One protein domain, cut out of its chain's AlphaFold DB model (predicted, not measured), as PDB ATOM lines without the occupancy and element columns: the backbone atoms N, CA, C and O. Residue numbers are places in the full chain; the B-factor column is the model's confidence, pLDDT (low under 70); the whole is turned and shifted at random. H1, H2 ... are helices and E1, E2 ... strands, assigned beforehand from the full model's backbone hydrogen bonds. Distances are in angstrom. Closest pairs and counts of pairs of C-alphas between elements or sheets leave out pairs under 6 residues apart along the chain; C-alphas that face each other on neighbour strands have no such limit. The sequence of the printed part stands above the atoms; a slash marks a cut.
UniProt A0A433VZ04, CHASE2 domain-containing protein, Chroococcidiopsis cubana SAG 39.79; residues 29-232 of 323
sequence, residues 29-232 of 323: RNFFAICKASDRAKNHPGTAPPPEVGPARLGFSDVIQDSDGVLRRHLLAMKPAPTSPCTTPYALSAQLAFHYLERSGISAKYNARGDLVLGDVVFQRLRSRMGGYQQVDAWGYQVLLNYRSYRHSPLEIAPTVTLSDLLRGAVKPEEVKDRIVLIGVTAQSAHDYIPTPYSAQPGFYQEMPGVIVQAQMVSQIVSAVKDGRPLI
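This is residues 29 to 232 of the 323 residues of the protein "CHASE2 domain-containing protein" of Chroococcidiopsis cubana SAG 39.79 (UniProt A0A433VZ04). With little regular structure, loops wind round side-by-side helices H1 and H4 and three small sheets; residues 164-169 stick out. Four named helices and seven named strands hold 62 of 204 printed residues, a mixed class. It is compact, radius of gyration of the C-alphas 17.1 A, spanning 51 by 45 by 38 A.

In chain order find E1 at residues 33-35, beginning at (262.431, 83.478, -5.491), E2 58-60, E3 73-77, H1 92-102, E4 108-110, E5 116-118, E6 121-123, E7 141-144, H2 163-167, H3 197-200 and H4 210-227, 24.5 A long, ending at (280.577, 97.178, -19.351).

E4, E5 and E6 form a meander of antiparallel hairpins, N 109 and O 117 2.9 A apart, N 118 and O 121 3.0 A. H1 touches H4's residues 214-222 at a shallow tilt, 28 degrees, the same way; closest are C-alphas 93 and 218, 4.7 A. Every O i to N i+4 pair in H1, H2 and H4 is within hydrogen-bond range.

The printed part has no cut; residues 200-206 are under pLDDT 70.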
ATOM      1  N   ARG A  29     255.598  89.531 -11.982       90.50
ATOM      2  CA  ARG A  29     256.551  89.057 -12.999       90.50
ATOM      3  C   ARG A  29     257.998  89.456 -12.704       90.50
ATOM      4  O   ARG A  29     258.905  88.778 -13.169       90.50
ATOM      5  N   ASN A  30     258.207  90.516 -11.929       92.38
ATOM      6  CA  ASN A  30     259.520  91.025 -11.543       92.38
ATOM      7  C   ASN A  30     260.040  90.420 -10.234       92.38
ATOM      8  O   ASN A  30     261.148  90.750  -9.815       92.38
ATOM      9  N   PHE A  31     259.258  89.559  -9.581       95.56
ATOM     10  CA  PHE A  31     259.672  88.883  -8.364       95.56
ATOM     11  C   PHE A  31     260.241  87.501  -8.683       95.56
ATOM     12  O   PHE A  31     259.554  86.662  -9.273       95.56
ATOM     13  N   PHE A  32     261.478  87.269  -8.252       97.00
ATOM     14  CA  PHE A  32     262.174  85.990  -8.351       97.00
ATOM     15  C   PHE A  32     262.415  85.444  -6.948       97.00
ATOM     16  O   PHE A  32     262.791  86.194  -6.048       97.00
ATOM     17  N   ALA A  33     262.217  84.142  -6.769       96.69
ATOM     18  CA  ALA A  33     262.431  83.478  -5.491       96.69
ATOM     19  C   ALA A  33     263.567  82.466  -5.552       96.69
ATOM     20  O   ALA A  33     263.923  81.945  -6.614       96.69
ATOM     21  N   ILE A  34     264.101  82.178  -4.367       95.94
ATOM     22  CA  ILE A  34     265.122  81.160  -4.187       95.94
ATOM     23  C   ILE A  34     264.522  79.815  -3.805       95.94
ATOM     24  O   ILE A  34     263.490  79.729  -3.141       95.94
ATOM     25  N   CYS A  35     265.236  78.765  -4.176       96.00
ATOM     26  CA  CYS A  35     265.167  77.468  -3.525       96.00
ATOM     27  C   CYS A  35     266.589  76.941  -3.313       96.00
ATOM     28  O   CYS A  35     267.551  77.533  -3.804       96.00
ATOM     29  N   LYS A  36     266.731  75.848  -2.565       94.81
ATOM     30  CA  LYS A  36     268.031  75.203  -2.353       94.81
ATOM     31  C   LYS A  36     267.952  73.741  -2.736       94.81
ATOM     32  O   LYS A  36     267.032  73.043  -2.294       94.81
ATOM     33  N   ALA A  37     268.887  73.287  -3.558       94.25
ATOM     34  CA  ALA A  37     268.946  71.897  -3.961       94.25
ATOM     35  C   ALA A  37     269.243  70.983  -2.762       94.25
ATOM     36  O   ALA A  37     269.738  71.389  -1.707       94.25
ATOM     37  N   SER A  38     268.876  69.715  -2.913       91.00
ATOM     38  CA  SER A  38     269.226  68.683  -1.944       91.00
ATOM     39  C   SER A  38     270.707  68.357  -2.102       91.00
ATOM     40  O   SER A  38     271.132  68.004  -3.204       91.00
ATOM     41  N   ASP A  39     271.461  68.400  -1.011       86.00
ATOM     42  CA  ASP A  39     272.887  68.093  -0.984       86.00
ATOM     43  C   ASP A  39     273.115  66.890  -0.065       86.00
ATOM     44  O   ASP A  39     273.012  66.989   1.160       86.00
ATOM     45  N   ARG A  40     273.411  65.733  -0.665       79.25
ATOM     46  CA  ARG A  40     273.670  64.496   0.084       79.25
ATOM     47  C   ARG A  40     274.979  64.557   0.863       79.25
ATOM     48  O   ARG A  40     275.034  64.012   1.956       79.25
ATOM     49  N   ALA A  41     276.009  65.215   0.329       79.25
ATOM     50  CA  ALA A  41     277.301  65.313   1.003       79.25
ATOM     51  C   ALA A  41     277.193  66.146   2.288       79.25
ATOM     52  O   ALA A  41     277.855  65.847   3.278       79.25
ATOM     53  N   LYS A  42     276.311  67.153   2.290       79.69
ATOM     54  CA  LYS A  42     276.035  68.006   3.455       79.69
ATOM     55  C   LYS A  42     274.812  67.579   4.274       79.69
ATOM     56  O   LYS A  42     274.407  68.319   5.165       79.69
ATOM     57  N   ASN A  43     274.207  66.423   3.978       83.56
ATOM     58  CA  ASN A  43     272.959  65.951   4.598       83.56
ATOM     59  C   ASN A  43     271.835  67.011   4.615       83.56
ATOM     60  O   ASN A  43     271.045  67.089   5.554       83.56
ATOM     61  N   HIS A  44     271.755  67.834   3.568       85.62
ATOM     62  CA  HIS A  44     270.755  68.886   3.444       85.62
ATOM     63  C   HIS A  44     269.613  68.412   2.528       85.62
ATOM     64  O   HIS A  44     269.848  68.183   1.337       85.62
ATOM     65  N   PRO A  45     268.360  68.290   3.012       88.69
ATOM     66  CA  PRO A  45     267.241  67.775   2.212       88.69
ATOM     67  C   PRO A  45     266.818  68.716   1.069       88.69
ATOM     68  O   PRO A  45     266.074  68.320   0.174       88.69
ATOM     69  N   GLY A  46     267.325  69.950   1.072       91.69
ATOM     70  CA  GLY A  46     266.919  71.022   0.171       91.69
ATOM     71  C   GLY A  46     265.856  71.910   0.809       91.69
ATOM     72  O   GLY A  46     265.277  71.582   1.842       91.69
ATOM     73  N   THR A  47     265.614  73.058   0.192       94.38
ATOM     74  CA  THR A  47     264.607  74.030   0.630       94.38
ATOM     75  C   THR A  47     263.672  74.292  -0.535       94.38
ATOM     76  O   THR A  47     264.127  74.685  -1.610       94.38
ATOM     77  N   ALA A  48     262.377  74.047  -0.333       95.25
ATOM     78  CA  ALA A  48     261.364  74.261  -1.356       95.25
ATOM     79  C   ALA A  48     261.178  75.762  -1.656       95.25
ATOM     80  O   ALA A  48     261.299  76.582  -0.743       95.25
ATOM     81  N   PRO A  49     260.881  76.127  -2.913       95.12
ATOM     82  CA  PRO A  49     260.509  77.492  -3.262       95.12
ATOM     83  C   PRO A  49     259.129  77.867  -2.687       95.12
ATOM     84  O   PRO A  49     258.323  76.979  -2.390       95.12
ATOM     85  N   PRO A  50     258.803  79.169  -2.604       93.62
ATOM     86  CA  PRO A  50     257.434  79.619  -2.370       93.62
ATOM     87  C   PRO A  50     256.489  79.098  -3.472       93.62
ATOM     88  O   PRO A  50     256.808  79.253  -4.657       93.62
ATOM     89  N   PRO A  51     255.331  78.506  -3.124       92.38
ATOM     90  CA  PRO A  51     254.429  77.884  -4.099       92.38
ATOM     91  C   PRO A  51     253.787  78.887  -5.068       92.38
ATOM     92  O   PRO A  51     253.293  78.501  -6.126       92.38
ATOM     93  N   GLU A  52     253.791  80.179  -4.740       93.62
ATOM     94  CA  GLU A  52     253.241  81.249  -5.575       93.62
ATOM     95  C   GLU A  52     254.150  81.633  -6.754       93.62
ATOM     96  O   GLU A  52     253.713  82.336  -7.674       93.62
ATOM     97  N   VAL A  53     255.417  81.206  -6.736       94.06
ATOM     98  CA  VAL A  53     256.418  81.588  -7.735       94.06
ATOM     99  C   VAL A  53     256.611  80.460  -8.744       94.06
ATOM    100  O   VAL A  53     257.051  79.363  -8.416       94.06
ATOM    101  N   GLY A  54     256.270  80.742 -10.003       91.88
ATOM    102  CA  GLY A  54     256.374  79.765 -11.088       91.88
ATOM    103  C   GLY A  54     257.828  79.452 -11.485       91.88
ATOM    104  O   GLY A  54     258.702  80.297 -11.285       91.88
ATOM    105  N   PRO A  55     258.098  78.299 -12.132       89.88
ATOM    106  CA  PRO A  55     259.458  77.798 -12.388       89.88
ATOM    107  C   PRO A  55     260.406  78.760 -13.115       89.88
ATOM    108  O   PRO A  55     261.592  78.796 -12.810       89.88
ATOM    109  N   ALA A  56     259.892  79.573 -14.043       91.75
ATOM    110  CA  ALA A  56     260.690  80.557 -14.782       91.75
ATOM    111  C   ALA A  56     261.230  81.704 -13.904       91.75
ATOM    112  O   ALA A  56     262.139  82.414 -14.314       91.75
ATOM    113  N   ARG A  57     260.670  81.892 -12.701       95.44
ATOM    114  CA  ARG A  57     261.072  82.918 -11.726       95.44
ATOM    115  C   ARG A  57     261.748  82.312 -10.492       95.44
ATOM    116  O   ARG A  57     261.861  82.966  -9.458       95.44
ATOM    117  N   LEU A  58     262.186  81.057 -10.594       96.44
ATOM    118  CA  LEU A  58     262.918  80.359  -9.546       96.44
ATOM    119  C   LEU A  58     264.390  80.240  -9.917       96.44
ATOM    120  O   LEU A  58     264.726  79.797 -11.017       96.44
ATOM    121  N   GLY A  59     265.263  80.560  -8.971       97.38
ATOM    122  CA  GLY A  59     266.690  80.293  -9.085       97.38
ATOM    123  C   GLY A  59     267.237  79.657  -7.818       97.38
ATOM    124  O   GLY A  59     266.793  79.971  -6.718       97.38
ATOM    125  N   PHE A  60     268.189  78.742  -7.950       97.31
ATOM    126  CA  PHE A  60     268.789  78.119  -6.776       97.31
ATOM    127  C   PHE A  60     269.793  79.067  -6.097       97.31
ATOM    128  O   PHE A  60     270.407  79.906  -6.763       97.31
ATOM    129  N   SER A  61     269.974  78.939  -4.781       95.62
ATOM    130  CA  SER A  61     270.971  79.700  -4.004       95.62
ATOM    131  C   SER A  61     272.261  78.921  -3.715       95.62
ATOM    132  O   SER A  61     273.158  79.438  -3.051       95.62
ATOM    133  N   ASP A  62     272.361  77.685  -4.202       94.69
ATOM    134  CA  ASP A  62     273.501  76.794  -4.014       94.69
ATOM    135  C   ASP A  62     274.834  77.385  -4.499       94.69
ATOM    136  O   ASP A  62     274.930  78.033  -5.544       94.69
ATOM    137  N   VAL A  63     275.889  77.093  -3.736       94.06
ATOM    138  CA  VAL A  63     277.272  77.485  -4.017       94.06
ATOM    139  C   VAL A  63     278.198  76.283  -3.871       94.06
ATOM    140  O   VAL A  63     277.951  75.391  -3.055       94.06
ATOM    141  N   ILE A  64     279.291  76.281  -4.633       92.00
ATOM    142  CA  ILE A  64     280.322  75.241  -4.571       92.00
ATOM    143  C   ILE A  64     281.616  75.886  -4.085       92.00
ATOM    144  O   ILE A  64     282.245  76.662  -4.801       92.00
ATOM    145  N   GLN A  65     281.998  75.565  -2.854       91.62
ATOM    146  CA  GLN A  65     283.266  75.989  -2.265       91.62
ATOM    147  C   GLN A  65     284.405  75.098  -2.761       91.62
ATOM    148  O   GLN A  65     284.200  73.929  -3.096       91.62
ATOM    149  N   ASP A  66     285.608  75.658  -2.832       91.62
ATOM    150  CA  ASP A  66     286.823  74.881  -3.062       91.62
ATOM    151  C   ASP A  66     287.145  73.994  -1.851       91.62
ATOM    152  O   ASP A  66     286.509  74.085  -0.801       91.62
ATOM    153  N   SER A  67     288.131  73.106  -1.996       89.44
ATOM    154  CA  SER A  67     288.530  72.161  -0.944       89.44
ATOM    155  C   SER A  67     289.003  72.836   0.347       89.44
ATOM    156  O   SER A  67     288.986  72.212   1.400       89.44
ATOM    157  N   ASP A  68     289.422  74.099   0.268       89.25
ATOM    158  CA  ASP A  68     289.799  74.938   1.407       89.25
ATOM    159  C   ASP A  68     288.621  75.747   1.987       89.25
ATOM    160  O   ASP A  68     288.821  76.613   2.833       89.25
ATOM    161  N   GLY A  69     287.391  75.492   1.530       89.62
ATOM    162  CA  GLY A  69     286.172  76.163   1.990       89.62
ATOM    163  C   GLY A  69     285.927  77.537   1.362       89.62
ATOM    164  O   GLY A  69     284.862  78.121   1.567       89.62
ATOM    165  N   VAL A  70     286.860  78.052   0.557       92.31
ATOM    166  CA  VAL A  70     286.754  79.388  -0.033       92.31
ATOM    167  C   VAL A  70     285.942  79.347  -1.328       92.31
ATOM    168  O   VAL A  70     286.173  78.533  -2.225       92.31
ATOM    169  N   LEU A  71     284.985  80.263  -1.464       94.88
ATOM    170  CA  LEU A  71     284.170  80.389  -2.665       94.88
ATOM    171  C   LEU A  71     284.914  81.173  -3.760       94.88
ATOM    172  O   LEU A  71     284.935  82.404  -3.755       94.88
ATOM    173  N   ARG A  72     285.490  80.462  -4.735       94.56
ATOM    174  CA  ARG A  72     286.132  81.053  -5.932       94.56
ATOM    175  C   ARG A  72     285.381  80.779  -7.234       94.56
ATOM    176  O   ARG A  72     285.750  81.304  -8.283       94.56
ATOM    177  N   ARG A  73     284.330  79.960  -7.175       95.12
ATOM    178  CA  ARG A  73     283.579  79.479  -8.337       95.12
ATOM    179  C   ARG A  73     282.126  79.933  -8.278       95.12
ATOM    180  O   ARG A  73     281.487  79.903  -7.231       95.12
ATOM    181  N   HIS A  74     281.600  80.330  -9.428       96.56
ATOM    182  CA  HIS A  74     280.209  80.703  -9.639       96.56
ATOM    183  C   HIS A  74     279.485  79.544 -10.311       96.56
ATOM    184  O   HIS A  74     279.728  79.261 -11.483       96.56
ATOM    185  N   LEU A  75     278.582  78.888  -9.586       97.19
ATOM    186  CA  LEU A  75     277.659  77.919 -10.167       97.19
ATOM    187  C   LEU A  75     276.511  78.671 -10.858       97.19
ATOM    188  O   LEU A  75     275.664  79.247 -10.188       97.19
ATOM    189  N   LEU A  76     276.496  78.691 -12.192       97.56
ATOM    190  CA  LEU A  76     275.473  79.363 -13.005       97.56
ATOM    191  C   LEU A  76     274.257  78.474 -13.264       97.56
ATOM    192  O   LEU A  76     273.124  78.954 -13.304       97.56
ATOM    193  N   ALA A  77     274.498  77.180 -13.458       96.69
ATOM    194  CA  ALA A  77     273.458  76.206 -13.739       96.69
ATOM    195  C   ALA A  77     273.817  74.843 -13.153       96.69
ATOM    196  O   ALA A  77     274.990  74.500 -13.029       96.69
ATOM    197  N   MET A  78     272.819  74.035 -12.838       95.00
ATOM    198  CA  MET A  78     272.995  72.655 -12.407       95.00
ATOM    199  C   MET A  78     271.887  71.785 -12.996       95.00
ATOM    200  O   MET A  78     270.886  72.284 -13.504       95.00
ATOM    201  N   LYS A  79     272.044  70.467 -12.883       93.31
ATOM    202  CA  LYS A  79     270.930  69.533 -13.052       93.31
ATOM    203  C   LYS A  79     270.499  69.067 -11.659       93.31
ATOM    204  O   LYS A  79     271.220  68.252 -11.078       93.31
ATOM    205  N   PRO A  80     269.379  69.571 -11.111       88.56
ATOM    206  CA  PRO A  80     268.915  69.148  -9.797       88.56
ATOM    207  C   PRO A  80     268.586  67.655  -9.768       88.56
ATOM    208  O   PRO A  80     268.188  67.066 -10.778       88.56
ATOM    209  N   ALA A  81     268.740  67.036  -8.597       88.56
ATOM    210  CA  ALA A  81     268.302  65.661  -8.401       88.56
ATOM    211  C   ALA A  81     266.769  65.573  -8.555       88.56
ATOM    212  O   ALA A  81     266.072  66.451  -8.046       88.56
ATOM    213  N   PRO A  82     266.216  64.512  -9.175       87.19
ATOM    214  CA  PRO A  82     264.766  64.381  -9.369       87.19
ATOM    215  C   PRO A  82     263.949  64.419  -8.071       87.19
ATOM    216  O   PRO A  82     262.793  64.820  -8.077       87.19
ATOM    217  N   THR A  83     264.551  64.003  -6.957       89.94
ATOM    218  CA  THR A  83     263.934  64.000  -5.624       89.94
ATOM    219  C   THR A  83     264.121  65.317  -4.869       89.94
ATOM    220  O   THR A  83     263.702  65.418  -3.720       89.94
ATOM    221  N   SER A  84     264.814  66.299  -5.451       93.00
ATOM    222  CA  SER A  84     265.069  67.577  -4.792       93.00
ATOM    223  C   SER A  84     263.821  68.462  -4.825       93.00
ATOM    224  O   SER A  84     263.188  68.567  -5.877       93.00
ATOM    225  N   PRO A  85     263.489  69.171  -3.729       94.06
ATOM    226  CA  PRO A  85     262.395  70.141  -3.743       94.06
ATOM    227  C   PRO A  85     262.693  71.375  -4.615       94.06
ATOM    228  O   PRO A  85     261.774  72.096  -4.994       94.06
ATOM    229  N   CYS A  86     263.964  71.633  -4.935       95.12
ATOM    230  CA  CYS A  86     264.386  72.712  -5.823       95.12
ATOM    231  C   CYS A  86     264.708  72.131  -7.201       95.12
ATOM    232  O   CYS A  86     265.701  71.430  -7.371       95.12
ATOM    233  N   THR A  87     263.856  72.409  -8.184       93.19
ATOM    234  CA  THR A  87     263.931  71.810  -9.528       93.19
ATOM    235  C   THR A  87     264.455  72.768 -10.596       93.19
ATOM    236  O   THR A  87     264.595  72.381 -11.756       93.19
ATOM    237  N   THR A  88     264.762  74.015 -10.227       95.12
ATOM    238  CA  THR A  88     265.271  75.012 -11.175       95.12
ATOM    239  C   THR A  88     266.698  74.681 -11.628       95.12
ATOM    240  O   THR A  88     267.552  74.367 -10.795       95.12
ATOM    241  N   PRO A  89     266.993  74.752 -12.937       95.38
ATOM    242  CA  PRO A  89     268.321  74.452 -13.457       95.38
ATOM    243  C   PRO A  89     269.296  75.627 -13.363       95.38
ATOM    244  O   PRO A  89     270.479  75.426 -13.615       95.38
ATOM    245  N   TYR A  90     268.846  76.839 -13.024       97.38
ATOM    246  CA  TYR A  90     269.681  78.045 -13.019       97.38
ATOM    247  C   TYR A  90     269.781  78.673 -11.634       97.38
ATOM    248  O   TYR A  90     268.831  78.642 -10.850       97.38
ATOM    249  N   ALA A  91     270.933  79.277 -11.350       97.94
ATOM    250  CA  ALA A  91     271.147  80.034 -10.125       97.94
ATOM    251  C   ALA A  91     270.257  81.278 -10.100       97.94
ATOM    252  O   ALA A  91     269.948  81.843 -11.152       97.94
ATOM    253  N   LEU A  92     269.915  81.767  -8.905       98.19
ATOM    254  CA  LEU A  92     269.223  83.052  -8.750       98.19
ATOM    255  C   LEU A  92     269.977  84.170  -9.472       98.19
ATOM    256  O   LEU A  92     269.382  84.934 -10.228       98.19
ATOM    257  N   SER A  93     271.293  84.235  -9.275       98.12
ATOM    258  CA  SER A  93     272.137  85.241  -9.915       98.12
ATOM    259  C   SER A  93     272.085  85.191 -11.445       98.12
ATOM    260  O   SER A  93     272.049  86.241 -12.084       98.12
ATOM    261  N   ALA A  94     272.017  83.992 -12.030       97.94
ATOM    262  CA  ALA A  94     271.862  83.809 -13.469       97.94
ATOM    263  C   ALA A  94     270.470  84.249 -13.946       97.94
ATOM    264  O   ALA A  94     270.378  85.062 -14.858       97.94
ATOM    265  N   GLN A  95     269.399  83.794 -13.285       97.50
ATOM    266  CA  GLN A  95     268.015  84.159 -13.623       97.50
ATOM    267  C   GLN A  95     267.788  85.675 -13.597       97.50
ATOM    268  O   GLN A  95     267.241  86.245 -14.540       97.50
ATOM    269  N   LEU A  96     268.262  86.344 -12.541       98.00
ATOM    270  CA  LEU A  96     268.150  87.796 -12.406       98.00
ATOM    271  C   LEU A  96     268.916  88.531 -13.507       98.00
ATOM    272  O   LEU A  96     268.390  89.477 -14.095       98.00
ATOM    273  N   ALA A  97     270.143  88.096 -13.802       97.94
ATOM    274  CA  ALA A  97     270.948  88.701 -14.853       97.94
ATOM    275  C   ALA A  97     270.330  88.479 -16.242       97.94
ATOM    276  O   ALA A  97     270.257  89.426 -17.020       97.94
ATOM    277  N   PHE A  98     269.841  87.272 -16.541       97.06
ATOM    278  CA  PHE A  98     269.191  86.957 -17.816       97.06
ATOM    279  C   PHE A  98     267.941  87.812 -18.012       97.06
ATOM    280  O   PHE A  98     267.851  88.526 -19.005       97.06
ATOM    281  N   HIS A  99     267.038  87.844 -17.029       96.25
ATOM    282  CA  HIS A  99     265.826  88.660 -17.095       96.25
ATOM    283  C   HIS A  99     266.133  90.158 -17.266       96.25
ATOM    284  O   HIS A  99     265.455  90.866 -18.012       96.25
ATOM    285  N   TYR A 100     267.170  90.665 -16.595       96.50
ATOM    286  CA  TYR A 100     267.588  92.059 -16.733       96.50
ATOM    287  C   TYR A 100     268.162  92.372 -18.125       96.50
ATOM    288  O   TYR A 100     267.860  93.420 -18.702       96.50
ATOM    289  N   LEU A 101     268.980  91.472 -18.674       97.12
ATOM    290  CA  LEU A 101     269.625  91.623 -19.981       97.12
ATOM    291  C   LEU A 101     268.650  91.415 -21.151       97.12
ATOM    292  O   LEU A 101     268.764  92.110 -22.164       97.12
ATOM    293  N   GLU A 102     267.639  90.561 -20.995       95.81
ATOM    294  CA  GLU A 102     266.597  90.332 -22.004       95.81
ATOM    295  C   GLU A 102     265.830  91.611 -22.350       95.81
ATOM    296  O   GLU A 102     265.505  91.842 -23.513       95.81
ATOM    297  N   ARG A 103     265.625  92.511 -21.377       93.00
ATOM    298  CA  ARG A 103     265.021  93.835 -21.625       93.00
ATOM    299  C   ARG A 103     265.838  94.712 -22.570       93.00
ATOM    300  O   ARG A 103     265.301  95.650 -23.144       93.00
ATOM    301  N   SER A 104     267.131  94.425 -22.706       94.31
ATOM    302  CA  SER A 104     268.043  95.087 -23.645       94.31
ATOM    303  C   SER A 104     268.245  94.268 -24.931       94.31
ATOM    304  O   SER A 104     269.173  94.541 -25.682       94.31
ATOM    305  N   GLY A 105     267.413  93.247 -25.183       96.44
ATOM    306  CA  GLY A 105     267.504  92.381 -26.364       96.44
ATOM    307  C   GLY A 105     268.579  91.292 -26.281       96.44
ATOM    308  O   GLY A 105     268.876  90.650 -27.287       96.44
ATOM    309  N   ILE A 106     269.168  91.065 -25.101       97.56
ATOM    310  CA  ILE A 106     270.261  90.108 -24.907       97.56
ATOM    311  C   ILE A 106     269.723  88.843 -24.231       97.56
ATOM    312  O   ILE A 106     269.455  88.831 -23.034       97.56
ATOM    313  N   SER A 107     269.597  87.761 -24.999       96.12
ATOM    314  CA  SER A 107     269.132  86.452 -24.517       96.12
ATOM    315  C   SER A 107     270.293  85.493 -24.230       96.12
ATOM    316  O   SER A 107     271.261  85.464 -24.995       96.12
ATOM    317  N   ALA A 108     270.148  84.629 -23.222       96.00
ATOM    318  CA  ALA A 108     271.075  83.526 -22.962       96.00
ATOM    319  C   ALA A 108     271.051  82.485 -24.094       96.00
ATOM    320  O   ALA A 108     270.000  81.938 -24.431       96.00
ATOM    321  N   LYS A 109     272.215  82.197 -24.678       96.31
ATOM    322  CA  LYS A 109     272.396  81.178 -25.724       96.31
ATOM    323  C   LYS A 109     273.550  80.252 -25.367       96.31
ATOM    324  O   LYS A 109     274.382  80.588 -24.533       96.31
ATOM    325  N   TYR A 110     273.628  79.105 -26.030       95.19
ATOM    326  CA  TYR A 110     274.771  78.203 -25.929       95.19
ATOM    327  C   TYR A 110     275.429  78.050 -27.296       95.19
ATOM    328  O   TYR A 110     274.742  77.881 -28.303       95.19
ATOM    329  N   ASN A 111     276.756  78.131 -27.339       94.88
ATOM    330  CA  ASN A 111     277.514  77.889 -28.565       94.88
ATOM    331  C   ASN A 111     277.689  76.378 -28.830       94.88
ATOM    332  O   ASN A 111     277.329  75.537 -28.006       94.88
ATOM    333  N   ALA A 112     278.311  76.017 -29.958       93.12
ATOM    334  CA  ALA A 112     278.573  74.618 -30.325       93.12
ATOM    335  C   ALA A 112     279.464  73.854 -29.322       93.12
ATOM    336  O   ALA A 112     279.433  72.628 -29.274       93.12
ATOM    337  N   ARG A 113     280.249  74.564 -28.499       88.25
ATOM    338  CA  ARG A 113     281.072  73.988 -27.419       88.25
ATOM    339  C   ARG A 113     280.287  73.788 -26.117       88.25
ATOM    340  O   ARG A 113     280.839  73.288 -25.134       88.25
ATOM    341  N   GLY A 114     279.009  74.169 -26.110       90.56
ATOM    342  CA  GLY A 114     278.141  74.141 -24.943       90.56
ATOM    343  C   GLY A 114     278.471  75.222 -23.919       90.56
ATOM    344  O   GLY A 114     278.082  75.069 -22.764       90.56
ATOM    345  N   ASP A 115     279.192  76.282 -24.304       94.12
ATOM    346  CA  ASP A 115     279.445  77.418 -23.420       94.12
ATOM    347  C   ASP A 115     278.307  78.450 -23.530       94.12
ATOM    348  O   ASP A 115     277.796  78.707 -24.624       94.12
ATOM    349  N   LEU A 116     277.925  79.040 -22.396       96.69
ATOM    350  CA  LEU A 116     276.947  80.117 -22.278       96.69
ATOM    351  C   LEU A 116     277.478  81.390 -22.951       96.69
ATOM    352  O   LEU A 116     278.597  81.836 -22.686       96.69
ATOM    353  N   VAL A 117     276.635  81.989 -23.783       97.69
ATOM    354  CA  VAL A 117     276.880  83.225 -24.521       97.69
ATOM    355  C   VAL A 117     275.773  84.224 -24.199       97.69
ATOM    356  O   VAL A 117     274.585  83.908 -24.321       97.69
ATOM    357  N   LEU A 118     276.170  85.429 -23.797       97.62
ATOM    358  CA  LEU A 118     275.288  86.571 -23.561       97.62
ATOM    359  C   LEU A 118     275.816  87.762 -24.364       97.62
ATOM    360  O   LEU A 118     276.854  88.328 -24.025       97.62
ATOM    361  N   GLY A 119     275.112  88.123 -25.439       95.19
ATOM    362  CA  GLY A 119     275.622  89.095 -26.409       95.19
ATOM    363  C   GLY A 119     276.893  88.551 -27.059       95.19
ATOM    364  O   GLY A 119     276.875  87.436 -27.578       95.19
ATOM    365  N   ASP A 120     277.992  89.294 -26.946       94.31
ATOM    366  CA  ASP A 120     279.311  88.895 -27.457       94.31
ATOM    367  C   ASP A 120     280.202  88.228 -26.392       94.31
ATOM    368  O   ASP A 120     281.324  87.801 -26.674       94.31
ATOM    369  N   VAL A 121     279.717  88.111 -25.152       97.19
ATOM    370  CA  VAL A 121     280.495  87.580 -24.027       97.19
ATOM    371  C   VAL A 121     280.292  86.078 -23.891       97.19
ATOM    372  O   VAL A 121     279.170  85.593 -23.727       97.19
ATOM    373  N   VAL A 122     281.402  85.336 -23.892       96.50
ATOM    374  CA  VAL A 122     281.426  83.885 -23.680       96.50
ATOM    375  C   VAL A 122     281.852  83.574 -22.248       96.50
ATOM    376  O   VAL A 122     282.981  83.845 -21.843       96.50
ATOM    377  N   PHE A 123     280.968  82.936 -21.490       96.50
ATOM    378  CA  PHE A 123     281.235  82.483 -20.128       96.50
ATOM    379  C   PHE A 123     281.862  81.095 -20.176       96.50
ATOM    380  O   PHE A 123     281.147  80.107 -20.081       96.50
ATOM    381  N   GLN A 124     283.177  80.976 -20.351       92.56
ATOM    382  CA  GLN A 124     283.828  79.667 -20.507       92.56
ATOM    383  C   GLN A 124     283.598  78.753 -19.294       92.56
ATOM    384  O   GLN A 124     283.977  79.090 -18.173       92.56
ATOM    385  N   ARG A 125     282.994  77.578 -19.520       92.50
ATOM    386  CA  ARG A 125     282.744  76.608 -18.448       92.50
ATOM    387  C   ARG A 125     284.059  76.065 -17.895       92.50
ATOM    388  O   ARG A 125     284.880  75.558 -18.660       92.50
ATOM    389  N   LEU A 126     284.192  76.070 -16.573       91.25
ATOM    390  CA  LEU A 126     285.260  75.393 -15.852       91.25
ATOM    391  C   LEU A 126     285.106  73.874 -16.014       91.25
ATOM    392  O   LEU A 126     284.075  73.293 -15.665       91.25
ATOM    393  N   ARG A 127     286.128  73.236 -16.576       88.44
ATOM    394  CA  ARG A 127     286.224  71.783 -16.771       88.44
ATOM    395  C   ARG A 127     287.470  71.274 -16.041       88.44
ATOM    396  O   ARG A 127     288.322  72.059 -15.637       88.44
ATOM    397  N   SER A 128     287.589  69.958 -15.884       85.12
ATOM    398  CA  SER A 128     288.836  69.352 -15.398       85.12
ATOM    399  C   SER A 128     290.010  69.716 -16.320       85.12
ATOM    400  O   SER A 128     289.820  69.870 -17.530       85.12
ATOM    401  N   ARG A 129     291.214  69.832 -15.739       84.94
ATOM    402  CA  ARG A 129     292.471  70.214 -16.416       84.94
ATOM    403  C   ARG A 129     292.489  71.658 -16.933       84.94
ATOM    404  O   ARG A 129     292.985  71.923 -18.026       84.94
ATOM    405  N   MET A 130     291.946  72.582 -16.145       86.81
ATOM    406  CA  MET A 130     291.943  74.019 -16.436       86.81
ATOM    407  C   MET A 130     292.687  74.791 -15.343       86.81
ATOM    408  O   MET A 130     292.192  74.885 -14.219       86.81
ATOM    409  N   GLY A 131     293.860  75.356 -15.653       85.44
ATOM    410  CA  GLY A 131     294.669  76.117 -14.696       85.44
ATOM    411  C   GLY A 131     294.930  75.359 -13.393       85.44
ATOM    412  O   GLY A 131     295.291  74.182 -13.398       85.44
ATOM    413  N   GLY A 132     294.704  76.010 -12.247       86.31
ATOM    414  CA  GLY A 132     294.828  75.361 -10.933       86.31
ATOM    415  C   GLY A 132     293.774  74.278 -10.647       86.31
ATOM    416  O   GLY A 132     293.940  73.483  -9.725       86.31
ATOM    417  N   TYR A 133     292.711  74.191 -11.450       89.50
ATOM    418  CA  TYR A 133     291.608  73.242 -11.289       89.50
ATOM    419  C   TYR A 133     291.855  71.948 -12.084       89.50
ATOM    420  O   TYR A 133     291.114  71.579 -12.998       89.50
ATOM    421  N   GLN A 134     292.916  71.221 -11.722       86.75
ATOM    422  CA  GLN A 134     293.282  69.967 -12.395       86.75
ATOM    423  C   GLN A 134     292.269  68.840 -12.124       86.75
ATOM    424  O   GLN A 134     291.845  68.147 -13.052       86.75
ATOM    425  N   GLN A 135     291.809  68.709 -10.877       84.50
ATOM    426  CA  GLN A 135     290.873  67.670 -10.423       84.50
ATOM    427  C   GLN A 135     289.564  68.266  -9.881       84.50
ATOM    428  O   GLN A 135     289.057  67.850  -8.844       84.50
ATOM    429  N   VAL A 136     289.029  69.287 -10.554       83.56
ATOM    430  CA  VAL A 136     287.771  69.909 -10.124       83.56
ATOM    431  C   VAL A 136     286.574  69.017 -10.436       83.56
ATOM    432  O   VAL A 136     286.491  68.426 -11.516       83.56
ATOM    433  N   ASP A 137     285.619  68.975  -9.509       80.75
ATOM    434  CA  ASP A 137     284.287  68.470  -9.810       80.75
ATOM    435  C   ASP A 137     283.627  69.386 -10.852       80.75
ATOM    436  O   ASP A 137     283.310  70.548 -10.580       80.75
ATOM    437  N   ALA A 138     283.439  68.855 -12.059       78.25
ATOM    438  CA  ALA A 138     282.831  69.552 -13.187       78.25
ATOM    439  C   ALA A 138     281.287  69.533 -13.147       78.25
ATOM    440  O   ALA A 138     280.639  69.787 -14.172       78.25
ATOM    441  N   TRP A 139     280.679  69.206 -12.001       87.75
ATOM    442  CA  TRP A 139     279.232  69.198 -11.831       87.75
ATOM    443  C   TRP A 139     278.607  70.581 -12.049       87.75
ATOM    444  O   TRP A 139     279.044  71.593 -11.508       87.75
ATOM    445  N   GLY A 140     277.553  70.636 -12.860       92.69
ATOM    446  CA  GLY A 140     276.925  71.899 -13.241       92.69
ATOM    447  C   GLY A 140     277.812  72.800 -14.110       92.69
ATOM    448  O   GLY A 140     278.913  72.454 -14.546       92.69
ATOM    449  N   TYR A 141     277.282  73.972 -14.424       95.94
ATOM    450  CA  TYR A 141     277.940  75.004 -15.199       95.94
ATOM    451  C   TYR A 141     278.622  75.978 -14.245       95.94
ATOM    452  O   TYR A 141     277.965  76.829 -13.651       95.94
ATOM    453  N   GLN A 142     279.933  75.838 -14.095       95.44
ATOM    454  CA  GLN A 142     280.731  76.665 -13.197       95.44
ATOM    455  C   GLN A 142     281.631  77.607 -13.998       95.44
ATOM    456  O   GLN A 142     282.166  77.208 -15.030       95.44
ATOM    457  N   VAL A 143     281.826  78.829 -13.512       95.94
ATOM    458  CA  VAL A 143     282.847  79.775 -13.999       95.94
ATOM    459  C   VAL A 143     283.632  80.337 -12.816       95.94
ATOM    460  O   VAL A 143     283.211  80.182 -11.670       95.94
ATOM    461  N   LEU A 144     284.773  80.981 -13.055       95.62
ATOM    462  CA  LEU A 144     285.527  81.628 -11.979       95.62
ATOM    463  C   LEU A 144     284.841  82.929 -11.541       95.62
ATOM    464  O   LEU A 144     284.286  83.665 -12.363       95.62
ATOM    465  N   LEU A 145     284.868  83.198 -10.234       95.75
ATOM    466  CA  LEU A 145     284.354  84.436  -9.657       95.75
ATOM    467  C   LEU A 145     285.411  85.531  -9.709       95.75
ATOM    468  O   LEU A 145     286.462  85.435  -9.080       95.75
ATOM    469  N   ASN A 146     285.076  86.610 -10.401       95.56
ATOM    470  CA  ASN A 146     285.780  87.873 -10.369       95.56
ATOM    471  C   ASN A 146     285.047  88.829  -9.421       95.56
ATOM    472  O   ASN A 146     284.223  89.641  -9.852       95.56
ATOM    473  N   TYR A 147     285.329  88.740  -8.125       94.06
ATOM    474  CA  TYR A 147     284.801  89.687  -7.143       94.06
ATOM    475  C   TYR A 147     285.236  91.116  -7.476       94.06
ATOM    476  O   TYR A 147     286.339  91.344  -7.973       94.06
ATOM    477  N   ARG A 148     284.376  92.096  -7.204       91.44
ATOM    478  CA  ARG A 148     284.745  93.512  -7.299       91.44
ATOM    479  C   ARG A 148     284.628  94.181  -5.944       91.44
ATOM    480  O   ARG A 148     283.695  93.916  -5.189       91.44
ATOM    481  N   SER A 149     285.540  95.106  -5.696       88.38
ATOM    482  CA  SER A 149     285.452  96.022  -4.568       88.38
ATOM    483  C   SER A 149     284.885  97.350  -5.042       88.38
ATOM    484  O   SER A 149     285.237  97.842  -6.115       88.38
ATOM    485  N   TYR A 150     284.021  97.942  -4.232       84.75
ATOM    486  CA  TYR A 150     283.571  99.318  -4.385       84.75
ATOM    487  C   TYR A 150     283.901 100.056  -3.090       84.75
ATOM    488  O   TYR A 150     283.832  99.456  -2.023       84.75
ATOM    489  N   ARG A 151     284.356 101.314  -3.181       81.94
ATOM    490  CA  ARG A 151     284.813 102.099  -2.012       81.94
ATOM    491  C   ARG A 151     285.741 101.305  -1.074       81.94
ATOM    492  O   ARG A 151     285.618 101.356   0.140       81.94
ATOM    493  N   HIS A 152     286.685 100.570  -1.664       81.81
ATOM    494  CA  HIS A 152     287.684  99.738  -0.973       81.81
ATOM    495  C   HIS A 152     287.177  98.438  -0.327       81.81
ATOM    496  O   HIS A 152     288.000  97.690   0.192       81.81
ATOM    497  N   SER A 153     285.888  98.096  -0.431       87.75
ATOM    498  CA  SER A 153     285.343  96.869   0.161       87.75
ATOM    499  C   SER A 153     284.565  96.007  -0.846       87.75
ATOM    500  O   SER A 153     283.752  96.526  -1.615       87.75
ATOM    501  N   PRO A 154     284.751  94.672  -0.849       88.44
ATOM    502  CA  PRO A 154     283.892  93.755  -1.599       88.44
ATOM    503  C   PRO A 154     282.495  93.603  -0.969       88.44
ATOM    504  O   PRO A 154     281.594  93.059  -1.607       88.44
ATOM    505  N   LEU A 155     282.292  94.087   0.264       89.19
ATOM    506  CA  LEU A 155     280.986  94.092   0.931       89.19
ATOM    507  C   LEU A 155     280.087  95.239   0.446       89.19
ATOM    508  O   LEU A 155     278.867  95.118   0.477       89.19
ATOM    509  N   GLU A 156     280.673  96.325  -0.063       89.06
ATOM    510  CA  GLU A 156     279.957  97.540  -0.484       89.06
ATOM    511  C   GLU A 156     279.577  97.530  -1.974       89.06
ATOM    512  O   GLU A 156     279.515  98.563  -2.633       89.06
ATOM    513  N   ILE A 157     279.317  96.347  -2.536       91.38
ATOM    514  CA  ILE A 157     279.054  96.136  -3.969       91.38
ATOM    515  C   ILE A 157     277.910  96.992  -4.544       91.38
ATOM    516  O   ILE A 157     277.937  97.348  -5.727       91.38
ATOM    517  N   ALA A 158     276.916  97.314  -3.719       90.69
ATOM    518  CA  ALA A 158     275.735  98.091  -4.069       90.69
ATOM    519  C   ALA A 158     275.239  98.893  -2.849       90.69
ATOM    520  O   ALA A 158     275.544  98.510  -1.717       90.69
ATOM    521  N   PRO A 159     274.457  99.972  -3.051       91.38
ATOM    522  CA  PRO A 159     273.757 100.643  -1.960       91.38
ATOM    523  C   PRO A 159     272.874  99.659  -1.186       91.38
ATOM    524  O   PRO A 159     272.156  98.860  -1.789       91.38
ATOM    525  N   THR A 160     272.922  99.727   0.142       91.56
ATOM    526  CA  THR A 160     272.121  98.888   1.032       91.56
ATOM    527  C   THR A 160     271.120  99.747   1.793       91.56
ATOM    528  O   THR A 160     271.430 100.851   2.235       91.56
ATOM    529  N   VAL A 161     269.901  99.233   1.939       92.38
ATOM    530  CA  VAL A 161     268.825  99.867   2.710       92.38
ATOM    531  C   VAL A 161     268.241  98.833   3.659       92.38
ATOM    532  O   VAL A 161     268.098  97.663   3.296       92.38
ATOM    533  N   THR A 162     267.925  99.234   4.889       92.81
ATOM    534  CA  THR A 162     267.299  98.306   5.835       92.81
ATOM    535  C   THR A 162     265.816  98.145   5.509       92.81
ATOM    536  O   THR A 162     265.169  99.062   4.998       92.81
ATOM    537  N   LEU A 163     265.238  96.989   5.851       90.88
ATOM    538  CA  LEU A 163     263.794  96.781   5.713       90.88
ATOM    539  C   LEU A 163     263.003  97.841   6.499       90.88
ATOM    540  O   LEU A 163     261.983  98.327   6.022       90.88
ATOM    541  N   SER A 164     263.500  98.245   7.669       90.81
ATOM    542  CA  SER A 164     262.893  99.291   8.496       90.81
ATOM    543  C   SER A 164     262.880 100.658   7.806       90.81
ATOM    544  O   SER A 164     261.896 101.384   7.913       90.81
ATOM    545  N   ASP A 165     263.940 101.026   7.086       91.00
ATOM    546  CA  ASP A 165     263.988 102.281   6.322       91.00
ATOM    547  C   ASP A 165     263.019 102.256   5.142       91.00
ATOM    548  O   ASP A 165     262.299 103.229   4.907       91.00
ATOM    549  N   LEU A 166     262.936 101.115   4.453       89.81
ATOM    550  CA  LEU A 166     261.990 100.908   3.360       89.81
ATOM    551  C   LEU A 166     260.536 101.028   3.845       89.81
ATOM    552  O   LEU A 166     259.740 101.731   3.228       89.81
ATOM    553  N   LEU A 167     260.197 100.397   4.976       88.12
ATOM    554  CA  LEU A 167     258.853 100.456   5.568       88.12
ATOM    555  C   LEU A 167     258.484 101.852   6.088       88.12
ATOM    556  O   LEU A 167     257.307 102.201   6.112       88.12
ATOM    557  N   ARG A 168     259.475 102.665   6.471       93.38
ATOM    558  CA  ARG A 168     259.287 104.071   6.861       93.38
ATOM    559  C   ARG A 168     259.201 105.033   5.671       93.38
ATOM    560  O   ARG A 168     259.033 106.229   5.887       93.38
ATOM    561  N   GLY A 169     259.323 104.541   4.437       89.00
ATOM    562  CA  GLY A 169     259.291 105.376   3.233       89.00
ATOM    563  C   GLY A 169     260.541 106.240   3.046       89.00
ATOM    564  O   GLY A 169     260.475 107.258   2.366       89.00
ATOM    565  N   ALA A 170     261.675 105.857   3.646       89.50
ATOM    566  CA  ALA A 170     262.929 106.607   3.544       89.50
ATOM    567  C   ALA A 170     263.687 106.361   2.224       89.50
ATOM    568  O   ALA A 170     264.641 107.077   1.930       89.50
ATOM    569  N   VAL A 171     263.276 105.360   1.438       91.44
ATOM    570  CA  VAL A 171     263.893 105.004   0.152       91.44
ATOM    571  C   VAL A 171     263.122 105.667  -0.978       91.44
ATOM    572  O   VAL A 171     261.919 105.431  -1.132       91.44
ATOM    573  N   LYS A 172     263.801 106.475  -1.793       92.12
ATOM    574  CA  LYS A 172     263.140 107.152  -2.908       92.12
ATOM    575  C   LYS A 172     262.930 106.190  -4.088       92.12
ATOM    576  O   LYS A 172     263.784 105.333  -4.333       92.12
ATOM    577  N   PRO A 173     261.835 106.307  -4.863       88.88
ATOM    578  CA  PRO A 173     261.559 105.403  -5.986       88.88
ATOM    579  C   PRO A 173     262.702 105.294  -7.010       88.88
ATOM    580  O   PRO A 173     262.965 104.214  -7.538       88.88
ATOM    581  N   GLU A 174     263.413 106.391  -7.272       90.81
ATOM    582  CA  GLU A 174     264.571 106.459  -8.169       90.81
ATOM    583  C   GLU A 174     265.771 105.603  -7.722       90.81
ATOM    584  O   GLU A 174     266.600 105.213  -8.550       90.81
ATOM    585  N   GLU A 175     265.861 105.256  -6.436       87.62
ATOM    586  CA  GLU A 175     266.917 104.391  -5.899       87.62
ATOM    587  C   GLU A 175     266.686 102.912  -6.235       87.62
ATOM    588  O   GLU A 175     267.617 102.111  -6.174       87.62
ATOM    589  N   VAL A 176     265.461 102.551  -6.627       90.44
ATOM    590  CA  VAL A 176     265.016 101.163  -6.842       90.44
ATOM    591  C   VAL A 176     264.602 100.919  -8.297       90.44
ATOM    592  O   VAL A 176     264.737  99.809  -8.814       90.44
ATOM    593  N   LYS A 177     264.114 101.954  -8.986       90.62
ATOM    594  CA  LYS A 177     263.646 101.866 -10.372       90.62
ATOM    595  C   LYS A 177     264.766 101.426 -11.328       90.62
ATOM    596  O   LYS A 177     265.900 101.881 -11.217       90.62
ATOM    597  N   ASP A 178     264.417 100.544 -12.270       89.94
ATOM    598  CA  ASP A 178     265.293 100.004 -13.326       89.94
ATOM    599  C   ASP A 178     266.570  99.300 -12.819       89.94
ATOM    600  O   ASP A 178     267.568  99.171 -13.535       89.94
ATOM    601  N   ARG A 179     266.527  98.795 -11.579       93.62
ATOM    602  CA  ARG A 179     267.631  98.093 -10.913       93.62
ATOM    603  C   ARG A 179     267.241  96.670 -10.535       93.62
ATOM    604  O   ARG A 179     266.072  96.351 -10.330       93.62
ATOM    605  N   ILE A 180     268.253  95.815 -10.409       96.69
ATOM    606  CA  ILE A 180     268.108  94.516  -9.752       96.69
ATOM    607  C   ILE A 180     268.199  94.760  -8.248       96.69
ATOM    608  O   ILE A 180     269.183  95.324  -7.770       96.69
ATOM    609  N   VAL A 181     267.177  94.332  -7.513       96.00
ATOM    610  CA  VAL A 181     267.091  94.486  -6.059       96.00
ATOM    611  C   VAL A 181     267.211  93.110  -5.430       96.00
ATOM    612  O   VAL A 181     266.447  92.204  -5.759       96.00
ATOM    613  N   LEU A 182     268.175  92.958  -4.529       96.75
ATOM    614  CA  LEU A 182     268.385  91.725  -3.782       96.75
ATOM    615  C   LEU A 182     267.906  91.924  -2.351       96.75
ATOM    616  O   LEU A 182     268.308  92.869  -1.676       96.75
ATOM    617  N   ILE A 183     267.041  91.022  -1.902       94.62
ATOM    618  CA  ILE A 183     266.486  91.023  -0.553       94.62
ATOM    619  C   ILE A 183     267.080  89.824   0.174       94.62
ATOM    620  O   ILE A 183     266.969  88.692  -0.294       94.62
ATOM    621  N   GLY A 184     267.717  90.070   1.312       92.44
ATOM    622  CA  GLY A 184     268.338  89.026   2.111       92.44
ATOM    623  C   GLY A 184     268.714  89.521   3.498       92.44
ATOM    624  O   GLY A 184     268.492  90.682   3.841       92.44
ATOM    625  N   VAL A 185     269.265  88.618   4.302       90.06
ATOM    626  CA  VAL A 185     269.633  88.888   5.692       90.06
ATOM    627  C   VAL A 185     271.150  89.014   5.790       90.06
ATOM    628  O   VAL A 185     271.883  88.202   5.239       90.06
ATOM    629  N   THR A 186     271.621  90.037   6.499       87.50
ATOM    630  CA  THR A 186     273.053  90.293   6.745       87.50
ATOM    631  C   THR A 186     273.410  90.246   8.232       87.50
ATOM    632  O   THR A 186     274.505  90.648   8.617       87.50
ATOM    633  N   ALA A 187     272.472  89.809   9.078       82.44
ATOM    634  CA  ALA A 187     272.659  89.682  10.517       82.44
ATOM    635  C   ALA A 187     273.435  88.403  10.861       82.44
ATOM    636  O   ALA A 187     273.124  87.334  10.335       82.44
ATOM    637  N   GLN A 188     274.376  88.491  11.807       75.81
ATOM    638  CA  GLN A 188     275.238  87.362  12.195       75.81
ATOM    639  C   GLN A 188     274.457  86.135  12.683       75.81
ATOM    640  O   GLN A 188     274.852  85.002  12.419       75.81
ATOM    641  N   SER A 189     273.309  86.356  13.322       77.00
ATOM    642  CA  SER A 189     272.410  85.305  13.807       77.00
ATOM    643  C   SER A 189     271.755  84.466  12.705       77.00
ATOM    644  O   SER A 189     271.222  83.400  12.999       77.00
ATOM    645  N   ALA A 190     271.765  84.927  11.450       77.81
ATOM    646  CA  ALA A 190     271.182  84.183  10.335       77.81
ATOM    647  C   ALA A 190     272.072  83.027   9.858       77.81
ATOM    648  O   ALA A 190     271.578  82.146   9.160       77.81
ATOM    649  N   HIS A 191     273.363  83.033  10.222       79.75
ATOM    650  CA  HIS A 191     274.349  82.025   9.816       79.75
ATOM    651  C   HIS A 191     274.427  81.785   8.288       79.75
ATOM    652  O   HIS A 191     274.834  80.713   7.849       79.75
ATOM    653  N   ASP A 192     274.066  82.785   7.472       84.44
ATOM    654  CA  ASP A 192     274.175  82.762   6.005       84.44
ATOM    655  C   ASP A 192     275.425  83.517   5.549       84.44
ATOM    656  O   ASP A 192     275.368  84.619   4.997       84.44
ATOM    657  N   TYR A 193     276.572  82.931   5.866       88.12
ATOM    658  CA  TYR A 193     277.876  83.522   5.640       88.12
ATOM    659  C   TYR A 193     278.783  82.548   4.898       88.12
ATOM    660  O   TYR A 193     278.748  81.337   5.118       88.12
ATOM    661  N   ILE A 194     279.549  83.084   3.950       90.25
ATOM    662  CA  ILE A 194     280.366  82.289   3.042       90.25
ATOM    663  C   ILE A 194     281.808  82.817   3.059       90.25
ATOM    664  O   ILE A 194     282.029  84.000   2.772       90.25
ATOM    665  N   PRO A 195     282.807  81.958   3.332       91.69
ATOM    666  CA  PRO A 195     284.211  82.299   3.151       91.69
ATOM    667  C   PRO A 195     284.525  82.659   1.696       91.69
ATOM    668  O   PRO A 195     284.214  81.916   0.761       91.69
ATOM    669  N   THR A 196     285.186  83.794   1.497       92.38
ATOM    670  CA  THR A 196     285.642  84.277   0.184       92.38
ATOM    671  C   THR A 196     287.144  84.571   0.231       92.38
ATOM    672  O   THR A 196     287.715  84.629   1.321       92.38
ATOM    673  N   PRO A 197     287.824  84.807  -0.907       90.44
ATOM    674  CA  PRO A 197     289.234  85.214  -0.897       90.44
ATOM    675  C   PRO A 197     289.519  86.488  -0.082       90.44
ATOM    676  O   PRO A 197     290.655  86.727   0.312       90.44
ATOM    677  N   TYR A 198     288.489  87.291   0.198       87.06
ATOM    678  CA  TYR A 198     288.577  88.508   1.009       87.06
ATOM    679  C   TYR A 198     288.359  88.254   2.502       87.06
ATOM    680  O   TYR A 198     288.518  89.158   3.312       87.06
ATOM    681  N   SER A 199     288.057  87.014   2.881       78.62
ATOM    682  CA  SER A 199     287.919  86.574   4.267       78.62
ATOM    683  C   SER A 199     289.271  86.201   4.905       78.62
ATOM    684  O   SER A 199     289.262  85.544   5.936       78.62
ATOM    685  N   ALA A 200     290.419  86.595   4.313       62.25
ATOM    686  CA  ALA A 200     291.778  86.207   4.751       62.25
ATOM    687  C   ALA A 200     292.808  87.341   5.091       62.25
ATOM    688  O   ALA A 200     293.921  87.015   5.489       62.25
ATOM    689  N   GLN A 201     292.483  88.651   5.094       55.62
ATOM    690  CA  GLN A 201     293.248  89.756   5.749       55.62
ATOM    691  C   GLN A 201     293.072  90.042   7.279       55.62
ATOM    692  O   GLN A 201     291.950  90.265   7.722       55.62
ATOM    693  N   PRO A 202     294.155  90.110   8.088       41.62
ATOM    694  CA  PRO A 202     294.071  90.196   9.552       41.62
ATOM    695  C   PRO A 202     293.274  91.412  10.059       41.62
ATOM    696  O   PRO A 202     293.681  92.553   9.858       41.62
ATOM    697  N   GLY A 203     292.164  91.150  10.758       49.31
ATOM    698  CA  GLY A 203     291.267  92.150  11.354       49.31
ATOM    699  C   GLY A 203     289.802  91.782  11.102       49.31
ATOM    700  O   GLY A 203     289.412  91.643   9.955       49.31
ATOM    701  N   PHE A 204     289.022  91.555  12.170       45.34
ATOM    702  CA  PHE A 204     287.597  91.157  12.183       45.34
ATOM    703  C   PHE A 204     287.028  90.618  10.859       45.34
ATOM    704  O   PHE A 204     286.293  91.287  10.135       45.34
ATOM    705  N   TYR A 205     287.351  89.362  10.576       52.62
ATOM    706  CA  TYR A 205     286.811  88.618   9.452       52.62
ATOM    707  C   TYR A 205     285.329  88.331   9.628       52.62
ATOM    708  O   TYR A 205     284.943  87.372  10.292       52.62
ATOM    709  N   GLN A 206     284.487  89.138   9.000       65.94
ATOM    710  CA  GLN A 206     283.167  88.673   8.623       65.94
ATOM    711  C   GLN A 206     283.309  87.991   7.265       65.94
ATOM    712  O   GLN A 206     283.662  88.606   6.259       65.94
ATOM    713  N   GLU A 207     283.062  86.685   7.252       82.31
ATOM    714  CA  GLU A 207     282.607  85.978   6.059       82.31
ATOM    715  C   GLU A 207     281.587  86.841   5.280       82.31
ATOM    716  O   GLU A 207     280.922  87.723   5.835       82.31
ATOM    717  N   MET A 208     281.463  86.632   3.973       90.50
ATOM    718  CA  MET A 208     280.566  87.461   3.171       90.50
ATOM    719  C   MET A 208     279.120  86.978   3.348       90.50
ATOM    720  O   MET A 208     278.881  85.783   3.156       90.50
ATOM    721  N   PRO A 209     278.145  87.856   3.665       92.88
ATOM    722  CA  PRO A 209     276.744  87.452   3.714       92.88
ATOM    723  C   PRO A 209     276.287  86.870   2.370       92.88
ATOM    724  O   PRO A 209     276.637  87.408   1.313       92.88
ATOM    725  N   GLY A 210     275.462  85.822   2.391       93.56
ATOM    726  CA  GLY A 210     275.021  85.114   1.185       93.56
ATOM    727  C   GLY A 210     274.363  86.027   0.145       93.56
ATOM    728  O   GLY A 210     274.643  85.923  -1.051       93.56
ATOM    729  N   VAL A 211     273.574  87.013   0.583       95.19
ATOM    730  CA  VAL A 211     272.969  88.017  -0.312       95.19
ATOM    731  C   VAL A 211     274.010  88.889  -1.031       95.19
ATOM    732  O   VAL A 211     273.830  89.229  -2.200       95.19
ATOM    733  N   ILE A 212     275.130  89.206  -0.375       95.25
ATOM    734  CA  ILE A 212     276.225  89.982  -0.970       95.25
ATOM    735  C   ILE A 212     277.001  89.121  -1.970       95.25
ATOM    736  O   ILE A 212     277.364  89.605  -3.041       95.25
ATOM    737  N   VAL A 213     277.171  87.825  -1.693       96.12
ATOM    738  CA  VAL A 213     277.719  86.872  -2.672       96.12
ATOM    739  C   VAL A 213     276.838  86.810  -3.925       96.12
ATOM    740  O   VAL A 213     277.350  86.906  -5.041       96.12
ATOM    741  N   GLN A 214     275.511  86.727  -3.769       97.44
ATOM    742  CA  GLN A 214     274.585  86.777  -4.908       97.44
ATOM    743  C   GLN A 214     274.694  88.107  -5.670       97.44
ATOM    744  O   GLN A 214     274.666  88.109  -6.901       97.44
ATOM    745  N   ALA A 215     274.891  89.230  -4.974       97.19
ATOM    746  CA  ALA A 215     275.118  90.530  -5.604       97.19
ATOM    747  C   ALA A 215     276.411  90.565  -6.433       97.19
ATOM    748  O   ALA A 215     276.396  91.048  -7.566       97.19
ATOM    749  N   GLN A 216     277.507  90.004  -5.916       97.62
ATOM    750  CA  GLN A 216     278.772  89.857  -6.646       97.62
ATOM    751  C   GLN A 216     278.589  89.003  -7.910       97.62
ATOM    752  O   GLN A 216     279.024  89.394  -8.993       97.62
ATOM    753  N   MET A 217     277.870  87.883  -7.794       98.12
ATOM    754  CA  MET A 217     277.546  86.982  -8.905       98.12
ATOM    755  C   MET A 217     276.692  87.652  -9.994       98.12
ATOM    756  O   MET A 217     277.015  87.559 -11.178       98.12
ATOM    757  N   VAL A 218     275.620  88.355  -9.613       98.25
ATOM    758  CA  VAL A 218     274.785  89.125 -10.554       98.25
ATOM    759  C   VAL A 218     275.617  90.218 -11.221       98.25
ATOM    760  O   VAL A 218     275.591  90.364 -12.444       98.25
ATOM    761  N   SER A 219     276.383  90.971 -10.426       97.50
ATOM    762  CA  SER A 219     277.217  92.064 -10.919       97.50
ATOM    763  C   SER A 219     278.258  91.570 -11.919       97.50
ATOM    764  O   SER A 219     278.460  92.228 -12.939       97.50
ATOM    765  N   GLN A 220     278.872  90.407 -11.688       97.69
ATOM    766  CA  GLN A 220     279.796  89.789 -12.636       97.69
ATOM    767  C   GLN A 220     279.142  89.560 -14.000       97.69
ATOM    768  O   GLN A 220     279.711  89.975 -15.005       97.69
ATOM    769  N   ILE A 221     277.961  88.935 -14.043       98.31
ATOM    770  CA  ILE A 221     277.287  88.636 -15.314       98.31
ATOM    771  C   ILE A 221     276.903  89.934 -16.029       98.31
ATOM    772  O   ILE A 221     277.242  90.122 -17.195       98.31
ATOM    773  N   VAL A 222     276.226  90.848 -15.326       97.69
ATOM    774  CA  VAL A 222     275.708  92.084 -15.928       97.69
ATOM    775  C   VAL A 222     276.843  92.996 -16.395       97.69
ATOM    776  O   VAL A 222     276.788  93.478 -17.521       97.69
ATOM    777  N   SER A 223     277.881  93.200 -15.576       96.69
ATOM    778  CA  SER A 223     278.993  94.100 -15.926       96.69
ATOM    779  C   SER A 223     279.899  93.499 -17.003       96.69
ATOM    780  O   SER A 223     280.486  94.238 -17.784       96.69
ATOM    781  N   ALA A 224     280.023  92.167 -17.078       97.56
ATOM    782  CA  ALA A 224     280.748  91.542 -18.183       97.56
ATOM    783  C   ALA A 224     280.060  91.842 -19.520       97.56
ATOM    784  O   ALA A 224     280.721  92.228 -20.476       97.56
ATOM    785  N   VAL A 225     278.730  91.729 -19.558       97.75
ATOM    786  CA  VAL A 225     277.931  91.929 -20.775       97.75
ATOM    787  C   VAL A 225     277.765  93.406 -21.139       97.75
ATOM    788  O   VAL A 225     277.870  93.748 -22.312       97.75
ATOM    789  N   LYS A 226     277.486  94.280 -20.166       96.62
ATOM    790  CA  LYS A 226     277.215  95.704 -20.427       96.62
ATOM    791  C   LYS A 226     278.468  96.571 -20.465       96.62
ATOM    792  O   LYS A 226     278.554  97.457 -21.306       96.62
ATOM    793  N   ASP A 227     279.421  96.304 -19.577       95.38
ATOM    794  CA  ASP A 227     280.577  97.178 -19.351       95.38
ATOM    795  C   ASP A 227     281.886  96.560 -19.873       95.38
ATOM    796  O   ASP A 227     282.959  97.133 -19.694       95.38
ATOM    797  N   GLY A 228     281.828  95.363 -20.471       94.94
ATOM    798  CA  GLY A 228     283.011  94.644 -20.951       94.94
ATOM    799  C   GLY A 228     283.965  94.220 -19.831       94.94
ATOM    800  O   GLY A 228     285.154  94.011 -20.078       94.94
ATOM    801  N   ARG A 229     283.482  94.116 -18.584       95.25
ATOM    802  CA  ARG A 229     284.326  93.727 -17.448       95.25
ATOM    803  C   ARG A 229     284.901  92.319 -17.680       95.25
ATOM    804  O   ARG A 229     284.126  91.392 -17.921       95.25
ATOM    805  N   PRO A 230     286.225  92.120 -17.546       95.12
ATOM    806  CA  PRO A 230     286.839  90.834 -17.846       95.12
ATOM    807  C   PRO A 230     286.332  89.733 -16.910       95.12
ATOM    808  O   PRO A 230     286.231  89.908 -15.690       95.12
ATOM    809  N   LEU A 231     286.044  88.571 -17.489       96.38
ATOM    810  CA  LEU A 231     285.840  87.330 -16.750       96.38
ATOM    811  C   LEU A 231     287.201  86.678 -16.510       96.38
ATOM    812  O   LEU A 231     288.058  86.710 -17.390       96.38
ATOM    813  N   ILE A 232     287.394  86.065 -15.340       95.31
ATOM    814  CA  ILE A 232     288.612  85.290 -15.102       95.31
ATOM    815  C   ILE A 232     288.518  84.010 -15.932       95.31
ATOM    816  O   ILE A 232     287.611  83.194 -15.758       95.31
TER     817      ILE A 232